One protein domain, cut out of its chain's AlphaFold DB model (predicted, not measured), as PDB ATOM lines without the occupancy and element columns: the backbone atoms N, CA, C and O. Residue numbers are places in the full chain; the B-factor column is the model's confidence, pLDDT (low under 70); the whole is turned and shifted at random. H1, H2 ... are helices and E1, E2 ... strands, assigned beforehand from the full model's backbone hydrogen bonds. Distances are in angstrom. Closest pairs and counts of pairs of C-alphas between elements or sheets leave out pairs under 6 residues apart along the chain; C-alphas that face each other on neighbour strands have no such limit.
ATOM      1  N   PHE A 505      37.448  21.998  30.068       61.22
ATOM      2  CA  PHE A 505      38.072  23.136  30.752       61.22
ATOM      3  C   PHE A 505      37.564  23.306  32.197       61.22
ATOM      4  O   PHE A 505      38.352  23.580  33.100       61.22
ATOM      5  N   LEU A 506      36.278  23.026  32.443       57.59
ATOM      6  CA  LEU A 506      35.686  23.036  33.783       57.59
ATOM      7  C   LEU A 506      36.312  21.965  34.691       57.59
ATOM      8  O   LEU A 506      36.676  22.281  35.821       57.59
ATOM      9  N   VAL A 507      36.543  20.744  34.187       62.09
ATOM     10  CA  VAL A 507      37.237  19.673  34.939       62.09
ATOM     11  C   VAL A 507      38.664  20.088  35.326       62.09
ATOM     12  O   VAL A 507      39.165  19.705  36.381       62.09
ATOM     13  N   LYS A 508      39.326  20.888  34.481       59.75
ATOM     14  CA  LYS A 508      40.689  21.394  34.713       59.75
ATOM     15  C   LYS A 508      40.740  22.553  35.721       59.75
ATOM     16  O   LYS A 508      41.750  22.693  36.402       59.75
ATOM     17  N   LEU A 509      39.666  23.340  35.846       51.59
ATOM     18  CA  LEU A 509      39.542  24.450  36.806       51.59
ATOM     19  C   LEU A 509      39.000  24.026  38.180       51.59
ATOM     20  O   LEU A 509      39.510  24.460  39.210       51.59
ATOM     21  N   VAL A 510      37.942  23.215  38.199       53.75
ATOM     22  CA  VAL A 510      37.167  22.871  39.407       53.75
ATOM     23  C   VAL A 510      37.594  21.516  39.989       53.75
ATOM     24  O   VAL A 510      37.345  21.229  41.159       53.75
ATOM     25  N   GLY A 511      38.272  20.688  39.192       56.94
ATOM     26  CA  GLY A 511      38.378  19.254  39.431       56.94
ATOM     27  C   GLY A 511      37.191  18.502  38.824       56.94
ATOM     28  O   GLY A 511      36.329  19.080  38.168       56.94
ATOM     29  N   ASP A 512      37.165  17.189  39.031       59.22
ATOM     30  CA  ASP A 512      36.125  16.298  38.510       59.22
ATOM     31  C   ASP A 512      34.726  16.658  39.083       59.22
ATOM     32  O   ASP A 512      34.513  16.528  40.295       59.22
ATOM     33  N   PRO A 513      33.770  17.124  38.247       50.66
ATOM     34  CA  PRO A 513      32.467  17.606  38.695       50.66
ATOM     35  C   PRO A 513      31.509  16.471  39.067       50.66
ATOM     36  O   PRO A 513      30.624  16.689  39.892       50.66
ATOM     37  N   GLU A 514      31.709  15.247  38.579       50.88
ATOM     38  CA  GLU A 514      31.000  14.074  39.107       50.88
ATOM     39  C   GLU A 514      31.746  13.523  40.324       50.88
ATOM     40  O   GLU A 514      31.137  13.201  41.343       50.88
ATOM     41  N   GLY A 515      33.077  13.618  40.321       54.41
ATOM     42  CA  GLY A 515      33.939  13.199  41.423       54.41
ATOM     43  C   GLY A 515      34.077  11.683  41.469       54.41
ATOM     44  O   GLY A 515      33.938  11.107  42.544       54.41
ATOM     45  N   SER A 516      34.298  11.079  40.295       52.88
ATOM     46  CA  SER A 516      34.560   9.661  40.028       52.88
ATOM     47  C   SER A 516      34.154   8.720  41.168       52.88
ATOM     48  O   SER A 516      34.974   8.398  42.031       52.88
ATOM     49  N   PHE A 517      32.908   8.227  41.142       53.09
ATOM     50  CA  PHE A 517      32.328   7.318  42.151       53.09
ATOM     51  C   PHE A 517      33.008   5.932  42.256       53.09
ATOM     52  O   PHE A 517      32.504   5.025  42.919       53.09
ATOM     53  N   SER A 518      34.180   5.769  41.639       56.16
ATOM     54  CA  SER A 518      35.114   4.676  41.881       56.16
ATOM     55  C   SER A 518      35.445   4.551  43.368       56.16
ATOM     56  O   SER A 518      35.994   5.466  43.985       56.16
ATOM     57  N   TYR A 519      35.155   3.379  43.923       64.31
ATOM     58  CA  TYR A 519      35.571   2.987  45.262       64.31
ATOM     59  C   TYR A 519      37.101   2.994  45.380       64.31
ATOM     60  O   TYR A 519      37.801   2.486  44.503       64.31
ATOM     61  N   ILE A 520      37.622   3.522  46.487       67.00
ATOM     62  CA  ILE A 520      39.066   3.599  46.735       67.00
ATOM     63  C   ILE A 520      39.478   2.380  47.560       67.00
ATOM     64  O   ILE A 520      38.973   2.177  48.658       67.00
ATOM     65  N   HIS A 521      40.418   1.573  47.070       67.31
ATOM     66  CA  HIS A 521      40.992   0.491  47.874       67.31
ATOM     67  C   HIS A 521      42.072   1.036  48.812       67.31
ATOM     68  O   HIS A 521      43.025   1.679  48.361       67.31
ATOM     69  N   SER A 522      41.943   0.780  50.115       65.94
ATOM     70  CA  SER A 522      42.945   1.204  51.096       65.94
ATOM     71  C   SER A 522      44.286   0.477  50.851       65.94
ATOM     72  O   SER A 522      44.310  -0.747  50.703       65.94
ATOM     73  N   PRO A 523      45.442   1.173  50.820       65.19
ATOM     74  CA  PRO A 523      46.724   0.524  50.521       65.19
ATOM     75  C   PRO A 523      47.203  -0.488  51.569       65.19
ATOM     76  O   PRO A 523      48.089  -1.280  51.257       65.19
ATOM     77  N   TYR A 524      46.657  -0.417  52.790       62.31
ATOM     78  CA  TYR A 524      47.099  -1.167  53.968       62.31
ATOM     79  C   TYR A 524      46.109  -2.264  54.403       62.31
ATOM     80  O   TYR A 524      46.532  -3.371  54.717       62.31
ATOM     81  N   THR A 525      44.799  -1.987  54.384       68.00
ATOM     82  CA  THR A 525      43.737  -2.958  54.730       68.00
ATOM     83  C   THR A 525      43.064  -3.603  53.508       68.00
ATOM     84  O   THR A 525      42.236  -4.490  53.686       68.00
ATOM     85  N   LEU A 526      43.394  -3.176  52.276       67.12
ATOM     86  CA  LEU A 526      42.788  -3.590  50.990       67.12
ATOM     87  C   LEU A 526      41.264  -3.375  50.869       67.12
ATOM     88  O   LEU A 526      40.662  -3.673  49.830       67.12
ATOM     89  N   GLN A 527      40.647  -2.800  51.899       73.50
ATOM     90  CA  GLN A 527      39.218  -2.577  52.027       73.50
ATOM     91  C   GLN A 527      38.722  -1.585  50.969       73.50
ATOM     92  O   GLN A 527      39.339  -0.549  50.711       73.50
ATOM     93  N   LYS A 528      37.579  -1.912  50.365       76.19
ATOM     94  CA  LYS A 528      36.900  -1.103  49.350       76.19
ATOM     95  C   LYS A 528      36.142   0.048  50.027       76.19
ATOM     96  O   LYS A 528      35.019  -0.134  50.492       76.19
ATOM     97  N   LEU A 529      36.771   1.219  50.123       74.44
ATOM     98  CA  LEU A 529      36.192   2.425  50.721       74.44
ATOM     99  C   LEU A 529      35.155   3.061  49.783       74.44
ATOM    100  O   LEU A 529      35.312   3.053  48.559       74.44
ATOM    101  N   LYS A 530      34.099   3.642  50.364       73.31
ATOM    102  CA  LYS A 530      33.078   4.413  49.633       73.31
ATOM    103  C   LYS A 530      33.701   5.689  49.023       73.31
ATOM    104  O   LYS A 530      34.679   6.193  49.573       73.31
ATOM    105  N   PRO A 531      33.157   6.244  47.923       68.44
ATOM    106  CA  PRO A 531      33.705   7.461  47.304       68.44
ATOM    107  C   PRO A 531      33.650   8.698  48.225       68.44
ATOM    108  O   PRO A 531      34.521   9.563  48.154       68.44
ATOM    109  N   TYR A 532      32.680   8.754  49.142       73.12
ATOM    110  CA  TYR A 532      32.584   9.751  50.211       73.12
ATOM    111  C   TYR A 532      32.245   9.092  51.557       73.12
ATOM    112  O   TYR A 532      31.711   7.982  51.607       73.12
ATOM    113  N   ILE A 533      32.552   9.796  52.649       79.00
ATOM    114  CA  ILE A 533      32.292   9.392  54.038       79.00
ATOM    115  C   ILE A 533      30.881   9.833  54.458       79.00
ATOM    116  O   ILE A 533      30.094   9.027  54.946       79.00
ATOM    117  N   ARG A 534      30.548  11.111  54.229       79.56
ATOM    118  CA  ARG A 534      29.223  11.720  54.448       79.56
ATOM    119  C   ARG A 534      29.005  12.819  53.400       79.56
ATOM    120  O   ARG A 534      29.961  13.485  53.011       79.56
ATOM    121  N   ARG A 535      27.753  13.014  52.977       80.88
ATOM    122  CA  ARG A 535      27.297  14.244  52.310       80.88
ATOM    123  C   ARG A 535      26.610  15.141  53.327       80.88
ATOM    124  O   ARG A 535      25.950  14.641  54.239       80.88
ATOM    125  N   ASP A 536      26.782  16.439  53.178       79.69
ATOM    126  CA  ASP A 536      26.264  17.437  54.102       79.69
ATOM    127  C   ASP A 536      25.563  18.553  53.323       79.69
ATOM    128  O   ASP A 536      26.131  19.154  52.413       79.69
ATOM    129  N   TYR A 537      24.293  18.769  53.658       80.75
ATOM    130  CA  TYR A 537      23.421  19.801  53.093       80.75
ATOM    131  C   TYR A 537      23.042  20.855  54.156       80.75
ATOM    132  O   TYR A 537      22.331  21.812  53.853       80.75
ATOM    133  N   GLU A 538      23.504  20.671  55.399       82.50
ATOM    134  CA  GLU A 538      23.172  21.463  56.586       82.50
ATOM    135  C   GLU A 538      24.212  22.570  56.817       82.50
ATOM    136  O   GLU A 538      23.860  23.701  57.161       82.50
ATOM    137  N   SER A 539      25.503  22.267  56.629       79.62
ATOM    138  CA  SER A 539      26.575  23.224  56.912       79.62
ATOM    139  C   SER A 539      26.707  24.306  55.832       79.62
ATOM    140  O   SER A 539      26.983  24.051  54.661       79.62
ATOM    141  N   VAL A 540      26.546  25.570  56.245       78.06
ATOM    142  CA  VAL A 540      26.677  26.746  55.365       78.06
ATOM    143  C   VAL A 540      27.801  27.665  55.873       78.06
ATOM    144  O   VAL A 540      27.524  28.665  56.547       78.06
ATOM    145  N   PRO A 541      29.083  27.346  55.598       81.62
ATOM    146  CA  PRO A 541      30.215  28.189  55.982       81.62
ATOM    147  C   PRO A 541      30.138  29.581  55.338       81.62
ATOM    148  O   PRO A 541      29.643  29.735  54.220       81.62
ATOM    149  N   LEU A 542      30.683  30.595  56.023       79.25
ATOM    150  CA  LEU A 542      30.582  32.018  55.647       79.25
ATOM    151  C   LEU A 542      30.943  32.300  54.179       79.25
ATOM    152  O   LEU A 542      30.252  33.063  53.512       79.25
ATOM    153  N   LYS A 543      31.972  31.632  53.645       79.69
ATOM    154  CA  LYS A 543      32.384  31.787  52.244       79.69
ATOM    155  C   LYS A 543      31.300  31.346  51.250       79.69
ATOM    156  O   LYS A 543      31.154  31.991  50.221       79.69
ATOM    157  N   LEU A 544      30.517  30.303  51.552       79.19
ATOM    158  CA  LEU A 544      29.390  29.888  50.703       79.19
ATOM    159  C   LEU A 544      28.181  30.825  50.836       79.19
ATOM    160  O   LEU A 544      27.479  31.011  49.846       79.19
ATOM    161  N   LYS A 545      27.972  31.462  52.000       82.88
ATOM    162  CA  LYS A 545      26.968  32.534  52.148       82.88
ATOM    163  C   LYS A 545      27.312  33.722  51.247       82.88
ATOM    164  O   LYS A 545      26.539  34.038  50.352       82.88
ATOM    165  N   LEU A 546      28.531  34.248  51.373       87.19
ATOM    166  CA  LEU A 546      29.034  35.360  50.560       87.19
ATOM    167  C   LEU A 546      29.038  35.044  49.052       87.19
ATOM    168  O   LEU A 546      28.692  35.896  48.239       87.19
ATOM    169  N   LEU A 547      29.371  33.814  48.647       84.00
ATOM    170  CA  LEU A 547      29.264  33.398  47.243       84.00
ATOM    171  C   LEU A 547      27.808  33.350  46.754       84.00
ATOM    172  O   LEU A 547      27.533  33.774  45.634       84.00
ATOM    173  N   GLN A 548      26.870  32.880  47.583       82.62
ATOM    174  CA  GLN A 548      25.444  32.933  47.263       82.62
ATOM    175  C   GLN A 548      24.945  34.385  47.173       82.62
ATOM    176  O   GLN A 548      24.252  34.716  46.215       82.62
ATOM    177  N   GLU A 549      25.339  35.258  48.101       87.38
ATOM    178  CA  GLU A 549      25.015  36.692  48.091       87.38
ATOM    179  C   GLU A 549      25.511  37.366  46.800       87.38
ATOM    180  O   GLU A 549      24.748  38.075  46.147       87.38
ATOM    181  N   ILE A 550      26.739  37.071  46.356       88.62
ATOM    182  CA  ILE A 550      27.303  37.560  45.084       88.62
ATOM    183  C   ILE A 550      26.506  37.060  43.866       88.62
ATOM    184  O   ILE A 550      26.296  37.823  42.926       88.62
ATOM    185  N   ILE A 551      26.025  35.813  43.871       84.44
ATOM    186  CA  ILE A 551      25.181  35.265  42.789       84.44
ATOM    187  C   ILE A 551      23.777  35.899  42.800       84.44
ATOM    188  O   ILE A 551      23.178  36.111  41.744       84.44
ATOM    189  N   GLN A 552      23.248  36.233  43.979       85.31
ATOM    190  CA  GLN A 552      21.936  36.865  44.155       85.31
ATOM    191  C   GLN A 552      21.953  38.372  43.844       85.31
ATOM    192  O   GLN A 552      20.968  38.907  43.335       85.31
ATOM    193  N   TYR A 553      23.064  39.068  44.102       86.12
ATOM    194  CA  TYR A 553      23.161  40.530  44.027       86.12
ATOM    195  C   TYR A 553      22.810  41.153  42.655       86.12
ATOM    196  O   TYR A 553      22.142  42.191  42.661       86.12
ATOM    197  N   PRO A 554      23.165  40.567  41.488       86.94
ATOM    198  CA  PRO A 554      22.697  41.043  40.180       86.94
ATOM    199  C   PRO A 554      21.194  40.826  39.954       86.94
ATOM    200  O   PRO A 554      20.546  41.611  39.269       86.94
ATOM    201  N   HIS A 555      20.634  39.768  40.542       84.50
ATOM    202  CA  HIS A 555      19.274  39.293  40.282       84.50
ATOM    203  C   HIS A 555      18.222  39.866  41.245       84.50
ATOM    204  O   HIS A 555      17.031  39.658  41.039       84.50
ATOM    205  N   ARG A 556      18.643  40.648  42.249       83.00
ATOM    206  CA  ARG A 556      17.818  41.265  43.311       83.00
ATOM    207  C   ARG A 556      16.578  42.060  42.859       83.00
ATOM    208  O   ARG A 556      15.736  42.375  43.690       83.00
ATOM    209  N   HIS A 557      16.492  42.431  41.581       83.88
ATOM    210  CA  HIS A 557      15.369  43.179  40.997       83.88
ATOM    211  C   HIS A 557      14.462  42.319  40.094       83.88
ATOM    212  O   HIS A 557      13.491  42.836  39.551       83.88
ATOM    213  N   PRO A 565      20.007  25.219  42.761       75.88
ATOM    214  CA  PRO A 565      20.019  24.295  43.890       75.88
ATOM    215  C   PRO A 565      21.421  24.150  44.500       75.88
ATOM    216  O   PRO A 565      22.428  23.965  43.804       75.88
ATOM    217  N   ARG A 566      21.483  24.219  45.836       70.81
ATOM    218  CA  ARG A 566      22.734  24.082  46.591       70.81
ATOM    219  C   ARG A 566      23.319  22.684  46.401       70.81
ATOM    220  O   ARG A 566      22.637  21.681  46.591       70.81
ATOM    221  N   HIS A 567      24.600  22.636  46.061       73.19
ATOM    222  CA  HIS A 567      25.357  21.393  45.979       73.19
ATOM    223  C   HIS A 567      25.826  20.972  47.386       73.19
ATOM    224  O   HIS A 567      26.155  21.852  48.187       73.19
ATOM    225  N   PRO A 568      25.873  19.664  47.702       77.94
ATOM    226  CA  PRO A 568      26.334  19.191  49.002       77.94
ATOM    227  C   PRO A 568      27.819  19.465  49.241       77.94
ATOM    228  O   PRO A 568      28.646  19.472  48.325       77.94
ATOM    229  N   VAL A 569      28.161  19.586  50.518       80.19
ATOM    230  CA  VAL A 569      29.514  19.407  51.030       80.19
ATOM    231  C   VAL A 569      29.803  17.903  51.100       80.19
ATOM    232  O   VAL A 569      29.330  17.192  51.988       80.19
ATOM    233  N   ASP A 570      30.578  17.403  50.138       76.06
ATOM    234  CA  ASP A 570      31.045  16.012  50.121       76.06
ATOM    235  C   ASP A 570      32.295  15.867  51.004       76.06
ATOM    236  O   ASP A 570      33.379  16.331  50.645       76.06
ATOM    237  N   TYR A 571      32.164  15.185  52.146       78.69
ATOM    238  CA  TYR A 571      33.295  14.822  52.999       78.69
ATOM    239  C   TYR A 571      33.978  13.565  52.446       78.69
ATOM    240  O   TYR A 571      33.487  12.446  52.617       78.69
ATOM    241  N   CYS A 572      35.112  13.741  51.768       76.31
ATOM    242  CA  CYS A 572      35.823  12.677  51.055       76.31
ATOM    243  C   CYS A 572      37.122  12.221  51.748       76.31
ATOM    244  O   CYS A 572      37.690  12.916  52.593       76.31
ATOM    245  N   TYR A 573      37.604  11.032  51.366       78.19
ATOM    246  CA  TYR A 573      38.911  10.518  51.780       78.19
ATOM    247  C   TYR A 573      40.058  11.322  51.140       78.19
ATOM    248  O   TYR A 573      39.931  11.855  50.034       78.19
ATOM    249  N   VAL A 574      41.213  11.391  51.809       77.44
ATOM    250  CA  VAL A 574      42.389  12.108  51.290       77.44
ATOM    251  C   VAL A 574      42.975  11.366  50.085       77.44
ATOM    252  O   VAL A 574      43.492  10.258  50.215       77.44
ATOM    253  N   THR A 575      42.922  11.996  48.909       74.25
ATOM    254  CA  THR A 575      43.488  11.459  47.660       74.25
ATOM    255  C   THR A 575      44.836  12.118  47.330       74.25
ATOM    256  O   THR A 575      45.107  13.229  47.802       74.25
ATOM    257  N   PRO A 576      45.675  11.524  46.455       71.56
ATOM    258  CA  PRO A 576      46.910  12.164  45.992       71.56
ATOM    259  C   PRO A 576      46.694  13.542  45.345       71.56
ATOM    260  O   PRO A 576      47.592  14.379  45.390       71.56
ATOM    261  N   LYS A 577      45.496  13.807  44.794       71.19
ATOM    262  CA  LYS A 577      45.116  15.107  44.215       71.19
ATOM    263  C   LYS A 577      44.998  16.211  45.280       71.19
ATOM    264  O   LYS A 577      45.181  17.376  44.951       71.19
ATOM    265  N   HIS A 578      44.710  15.868  46.542       75.19
ATOM    266  CA  HIS A 578      44.488  16.845  47.620       75.19
ATOM    267  C   HIS A 578      45.798  17.272  48.310       75.19
ATOM    268  O   HIS A 578      45.895  18.393  48.812       75.19
ATOM    269  N   ILE A 579      46.823  16.408  48.300       81.06
ATOM    270  CA  ILE A 579      48.096  16.623  49.011       81.06
ATOM    271  C   ILE A 579      48.786  17.962  48.674       81.06
ATOM    272  O   ILE A 579      49.233  18.614  49.615       81.06
ATOM    273  N   PRO A 580      48.857  18.450  47.415       77.69
ATOM    274  CA  PRO A 580      49.485  19.744  47.126       77.69
ATOM    275  C   PRO A 580      48.807  20.921  47.844       77.69
ATOM    276  O   PRO A 580      49.493  21.730  48.468       77.69
ATOM    277  N   ALA A 581      47.472  20.979  47.818       77.88
ATOM    278  CA  ALA A 581      46.693  22.030  48.473       77.88
ATOM    279  C   ALA A 581      46.747  21.913  50.006       77.88
ATOM    280  O   ALA A 581      46.947  22.911  50.696       77.88
ATOM    281  N   MET A 582      46.650  20.688  50.537       80.44
ATOM    282  CA  MET A 582      46.809  20.412  51.971       80.44
ATOM    283  C   MET A 582      48.194  20.828  52.481       80.44
ATOM    284  O   MET A 582      48.300  21.468  53.522       80.44
ATOM    285  N   ASN A 583      49.254  20.522  51.729       81.19
ATOM    286  CA  ASN A 583      50.621  20.908  52.066       81.19
ATOM    287  C   ASN A 583      50.825  22.422  51.995       81.19
ATOM    288  O   ASN A 583      51.518  22.973  52.844       81.19
ATOM    289  N   GLN A 584      50.239  23.103  51.006       80.25
ATOM    290  CA  GLN A 584      50.291  24.561  50.926       80.25
ATOM    291  C   GLN A 584      49.603  25.198  52.139       80.25
ATOM    292  O   GLN A 584      50.226  25.996  52.834       80.25
ATOM    293  N   LEU A 585      48.365  24.795  52.446       81.62
ATOM    294  CA  LEU A 585      47.617  25.290  53.605       81.62
ATOM    295  C   LEU A 585      48.385  25.032  54.910       81.62
ATOM    296  O   LEU A 585      48.588  25.956  55.695       81.62
ATOM    297  N   ALA A 586      48.897  23.816  55.111       82.69
ATOM    298  CA  ALA A 586      49.658  23.485  56.311       82.69
ATOM    299  C   ALA A 586      50.939  24.330  56.459       82.69
ATOM    300  O   ALA A 586      51.283  24.735  57.568       82.69
ATOM    301  N   ARG A 587      51.622  24.662  55.356       83.38
ATOM    302  CA  ARG A 587      52.807  25.539  55.373       83.38
ATOM    303  C   ARG A 587      52.491  26.996  55.706       83.38
ATOM    304  O   ARG A 587      53.382  27.677  56.199       83.38
ATOM    305  N   HIS A 588      51.269  27.462  55.447       82.50
ATOM    306  CA  HIS A 588      50.825  28.805  55.833       82.50
ATOM    307  C   HIS A 588      50.424  28.896  57.314       82.50
ATOM    308  O   HIS A 588      50.686  29.920  57.932       82.50
ATOM    309  N   PHE A 589      49.810  27.850  57.882       84.31
ATOM    310  CA  PHE A 589      49.277  27.881  59.256       84.31
ATOM    311  C   PHE A 589      50.174  27.249  60.332       84.31
ATOM    312  O   PHE A 589      49.956  27.510  61.511       84.31
ATOM    313  N   PHE A 590      51.156  26.419  59.960       85.12
ATOM    314  CA  PHE A 590      52.010  25.703  60.915       85.12
ATOM    315  C   PHE A 590      53.505  25.989  60.690       85.12
ATOM    316  O   PHE A 590      54.062  26.847  61.367       85.12
ATOM    317  N   TRP A 591      54.182  25.293  59.764       79.00
ATOM    318  CA  TRP A 591      55.599  25.553  59.456       79.00
ATOM    319  C   TRP A 591      55.979  25.229  57.997       79.00
ATOM    320  O   TRP A 591      55.405  24.322  57.379       79.00
ATOM    321  N   PRO A 592      56.964  25.941  57.411       76.31
ATOM    322  CA  PRO A 592      57.446  25.654  56.064       76.31
ATOM    323  C   PRO A 592      58.057  24.249  55.975       76.31
ATOM    324  O   PRO A 592      58.752  23.781  56.872       76.31
ATOM    325  N   GLY A 593      57.813  23.567  54.855       77.25
ATOM    326  CA  GLY A 593      58.340  22.222  54.605       77.25
ATOM    327  C   GLY A 593      57.461  21.055  55.069       77.25
ATOM    328  O   GLY A 593      57.849  19.917  54.826       77.25
ATOM    329  N   ILE A 594      56.272  21.292  55.646       80.56
ATOM    330  CA  ILE A 594      55.304  20.209  55.911       80.56
ATOM    331  C   ILE A 594      54.987  19.421  54.631       80.56
ATOM    332  O   ILE A 594      54.817  19.996  53.545       80.56
ATOM    333  N   ASP A 595      54.871  18.104  54.797       82.19
ATOM    334  CA  ASP A 595      54.268  17.178  53.848       82.19
ATOM    335  C   ASP A 595      53.306  16.224  54.579       82.19
ATOM    336  O   ASP A 595      53.681  15.548  55.534       82.19
ATOM    337  N   LEU A 596      52.055  16.183  54.123       80.50
ATOM    338  CA  LEU A 596      50.975  15.326  54.611       80.50
ATOM    339  C   LEU A 596      50.794  14.072  53.734       80.50
ATOM    340  O   LEU A 596      49.831  13.327  53.915       80.50
ATOM    341  N   SER A 597      51.714  13.792  52.802       80.75
ATOM    342  CA  SER A 597      51.677  12.601  51.939       80.75
ATOM    343  C   SER A 597      51.612  11.269  52.710       80.75
ATOM    344  O   SER A 597      51.020  10.307  52.219       80.75
ATOM    345  N   GLU A 598      52.104  11.217  53.955       77.00
ATOM    346  CA  GLU A 598      51.943  10.074  54.874       77.00
ATOM    347  C   GLU A 598      50.479   9.718  55.198       77.00
ATOM    348  O   GLU A 598      50.202   8.651  55.754       77.00
ATOM    349  N   VAL A 599      49.517  10.600  54.918       78.31
ATOM    350  CA  VAL A 599      48.089  10.310  55.107       78.31
ATOM    351  C   VAL A 599      47.595   9.284  54.079       78.31
ATOM    352  O   VAL A 599      46.767   8.442  54.414       78.31
ATOM    353  N   LEU A 600      48.188   9.256  52.877       75.88
ATOM    354  CA  LEU A 600      47.833   8.319  51.800       75.88
ATOM    355  C   LEU A 600      48.100   6.842  52.141       75.88
ATOM    356  O   LEU A 600      47.580   5.958  51.466       75.88
ATOM    357  N   GLN A 601      48.913   6.558  53.163       69.94
ATOM    358  CA  GLN A 601      49.192   5.190  53.618       69.94
ATOM    359  C   GLN A 601      48.027   4.587  54.417       69.94
ATOM    360  O   GLN A 601      47.832   3.374  54.384       69.94
ATOM    361  N   TYR A 602      47.251   5.435  55.101       71.19
ATOM    362  CA  TYR A 602      46.224   5.040  56.071       71.19
ATOM    363  C   TYR A 602      44.928   5.863  55.901       71.19
ATOM    364  O   TYR A 602      44.501   6.528  56.851       71.19
ATOM    365  N   PRO A 603      44.303   5.866  54.702       67.50
ATOM    366  CA  PRO A 603      43.074   6.625  54.441       67.50
ATOM    367  C   PRO A 603      41.872   6.110  55.252       67.50
ATOM    368  O   PRO A 603      40.891   6.822  55.424       67.50
ATOM    369  N   ASP A 604      41.958   4.876  55.745       63.84
ATOM    370  CA  ASP A 604      40.999   4.191  56.606       63.84
ATOM    371  C   ASP A 604      41.137   4.576  58.092       63.84
ATOM    372  O   ASP A 604      40.131   4.701  58.785       63.84
ATOM    373  N   GLN A 605      42.364   4.781  58.588       55.84
ATOM    374  CA  GLN A 605      42.628   5.004  60.021       55.84
ATOM    375  C   GLN A 605      42.816   6.478  60.398       55.84
ATOM    376  O   GLN A 605      42.530   6.862  61.532       55.84
ATOM    377  N   LYS A 606      43.306   7.322  59.482       51.00
ATOM    378  CA  LYS A 606      43.481   8.756  59.743       51.00
ATOM    379  C   LYS A 606      42.196   9.509  59.407       51.00
ATOM    380  O   LYS A 606      42.052  10.050  58.314       51.00
ATOM    381  N   THR A 607      41.302   9.621  60.391       41.16
ATOM    382  CA  THR A 607      40.133  10.520  60.388       41.16
ATOM    383  C   THR A 607      40.535  12.000  60.501       41.16
ATOM    384  O   THR A 607      40.043  12.748  61.345       41.16
ATOM    385  N   LEU A 608      41.412  12.449  59.597       39.44
ATOM    386  CA  LEU A 608      41.552  13.860  59.252       39.44
ATOM    387  C   LEU A 608      40.200  14.324  58.710       39.44
ATOM    388  O   LEU A 608      39.846  14.049  57.562       39.44
ATOM    389  N   ARG A 609      39.415  14.960  59.583       38.41
ATOM    390  CA  ARG A 609      38.075  15.439  59.264       38.41
ATOM    391  C   ARG A 609      38.142  16.377  58.056       38.41
ATOM    392  O   ARG A 609      38.733  17.448  58.126       38.41
ATOM    393  N   CYS A 610      37.434  15.975  57.005       37.44
ATOM    394  CA  CYS A 610      36.761  16.887  56.091       37.44
ATOM    395  C   CYS A 610      37.658  17.732  55.163       37.44
ATOM    396  O   CYS A 610      37.730  18.954  55.284       37.44
ATOM    397  N   CYS A 611      38.185  17.098  54.108       41.31
ATOM    398  CA  CYS A 611      38.332  17.799  52.827       41.31
ATOM    399  C   CYS A 611      36.929  18.238  52.362       41.31
ATOM    400  O   CYS A 611      36.173  17.398  51.880       41.31
ATOM    401  N   VAL A 612      36.559  19.512  52.529       44.34
ATOM    402  CA  VAL A 612      35.291  20.053  52.009       44.34
ATOM    403  C   VAL A 612      35.496  20.527  50.574       44.34
ATOM    404  O   VAL A 612      36.361  21.367  50.304       44.34
ATOM    405  N   VAL A 613      34.690  19.995  49.651       43.72
ATOM    406  CA  VAL A 613      34.815  20.248  48.206       43.72
ATOM    407  C   VAL A 613      33.528  20.867  47.637       43.72
ATOM    408  O   VAL A 613      32.684  20.144  47.106       43.72
ATOM    409  N   PRO A 614      33.344  22.200  47.715       40.91
ATOM    410  CA  PRO A 614      32.189  22.867  47.126       40.91
ATOM    411  C   PRO A 614      32.322  22.940  45.600       40.91
ATOM    412  O   PRO A 614      33.059  23.763  45.044       40.91
TER     413      PRO A 614
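AT A GLANCE: This is residues 505 to 557 and 565 to 614 of the 625 residues of the protein "Putative cysteine-rich protein 2-binding protein" of Penaeus vannamei (UniProt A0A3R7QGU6). What shape? With little regular structure, this is a loose run of loops with a small two-stranded ribbon, E1 and E2, and four scattered helices of which no two touch, while residues 549 to 557, of which 549 to 552 belong to H2, stick out. How is it built? The printed part has 103 residues, with four named helices and two named strands in the order H1, E1, H2, E2, H3, H4; the named elements hold only 40 residues and are mostly helix, and the sheet, E1 - E2, is antiparallel. The whole is loose, with radius of gyration of the C-alphas 16.3 A and spans of 56 by 34 by 30 A.

IN THESE COORDINATES: Where are they? H1 is residues 505 to 510, E1 534 to 536, H2 542 to 552, E2 569 to 572, H3 579 to 589 and H4 597 to 601. Which anchors? C-alpha 505 is at (38.072, 23.136, 30.752) and C-alpha 601 at (49.192, 5.190, 53.618).

HOW THE PARTS SIT: What pairs? E1 and E2 are antiparallel; N 536 and O 569 are 2.9 A apart. Which helices meet? H3 and H4 are close but not clearly touching; their closest C-alphas, 579 and 597, are 6.1 A apart. Are helix backbones paired? Every O i to N i+4 pair in H1, H2 and H3 is within hydrogen-bond range; H4 has 0 of 1, and 1 of 2 O i to N i+3 pairs.

THE WHOLE: What is cut? Residues 558 to 564 are not printed; C-alphas 557 and 565 are 19.7 A apart. Which link is long? H1 to E1 is. Where is confidence low? Among 36 residues under 70 are 505 to 526.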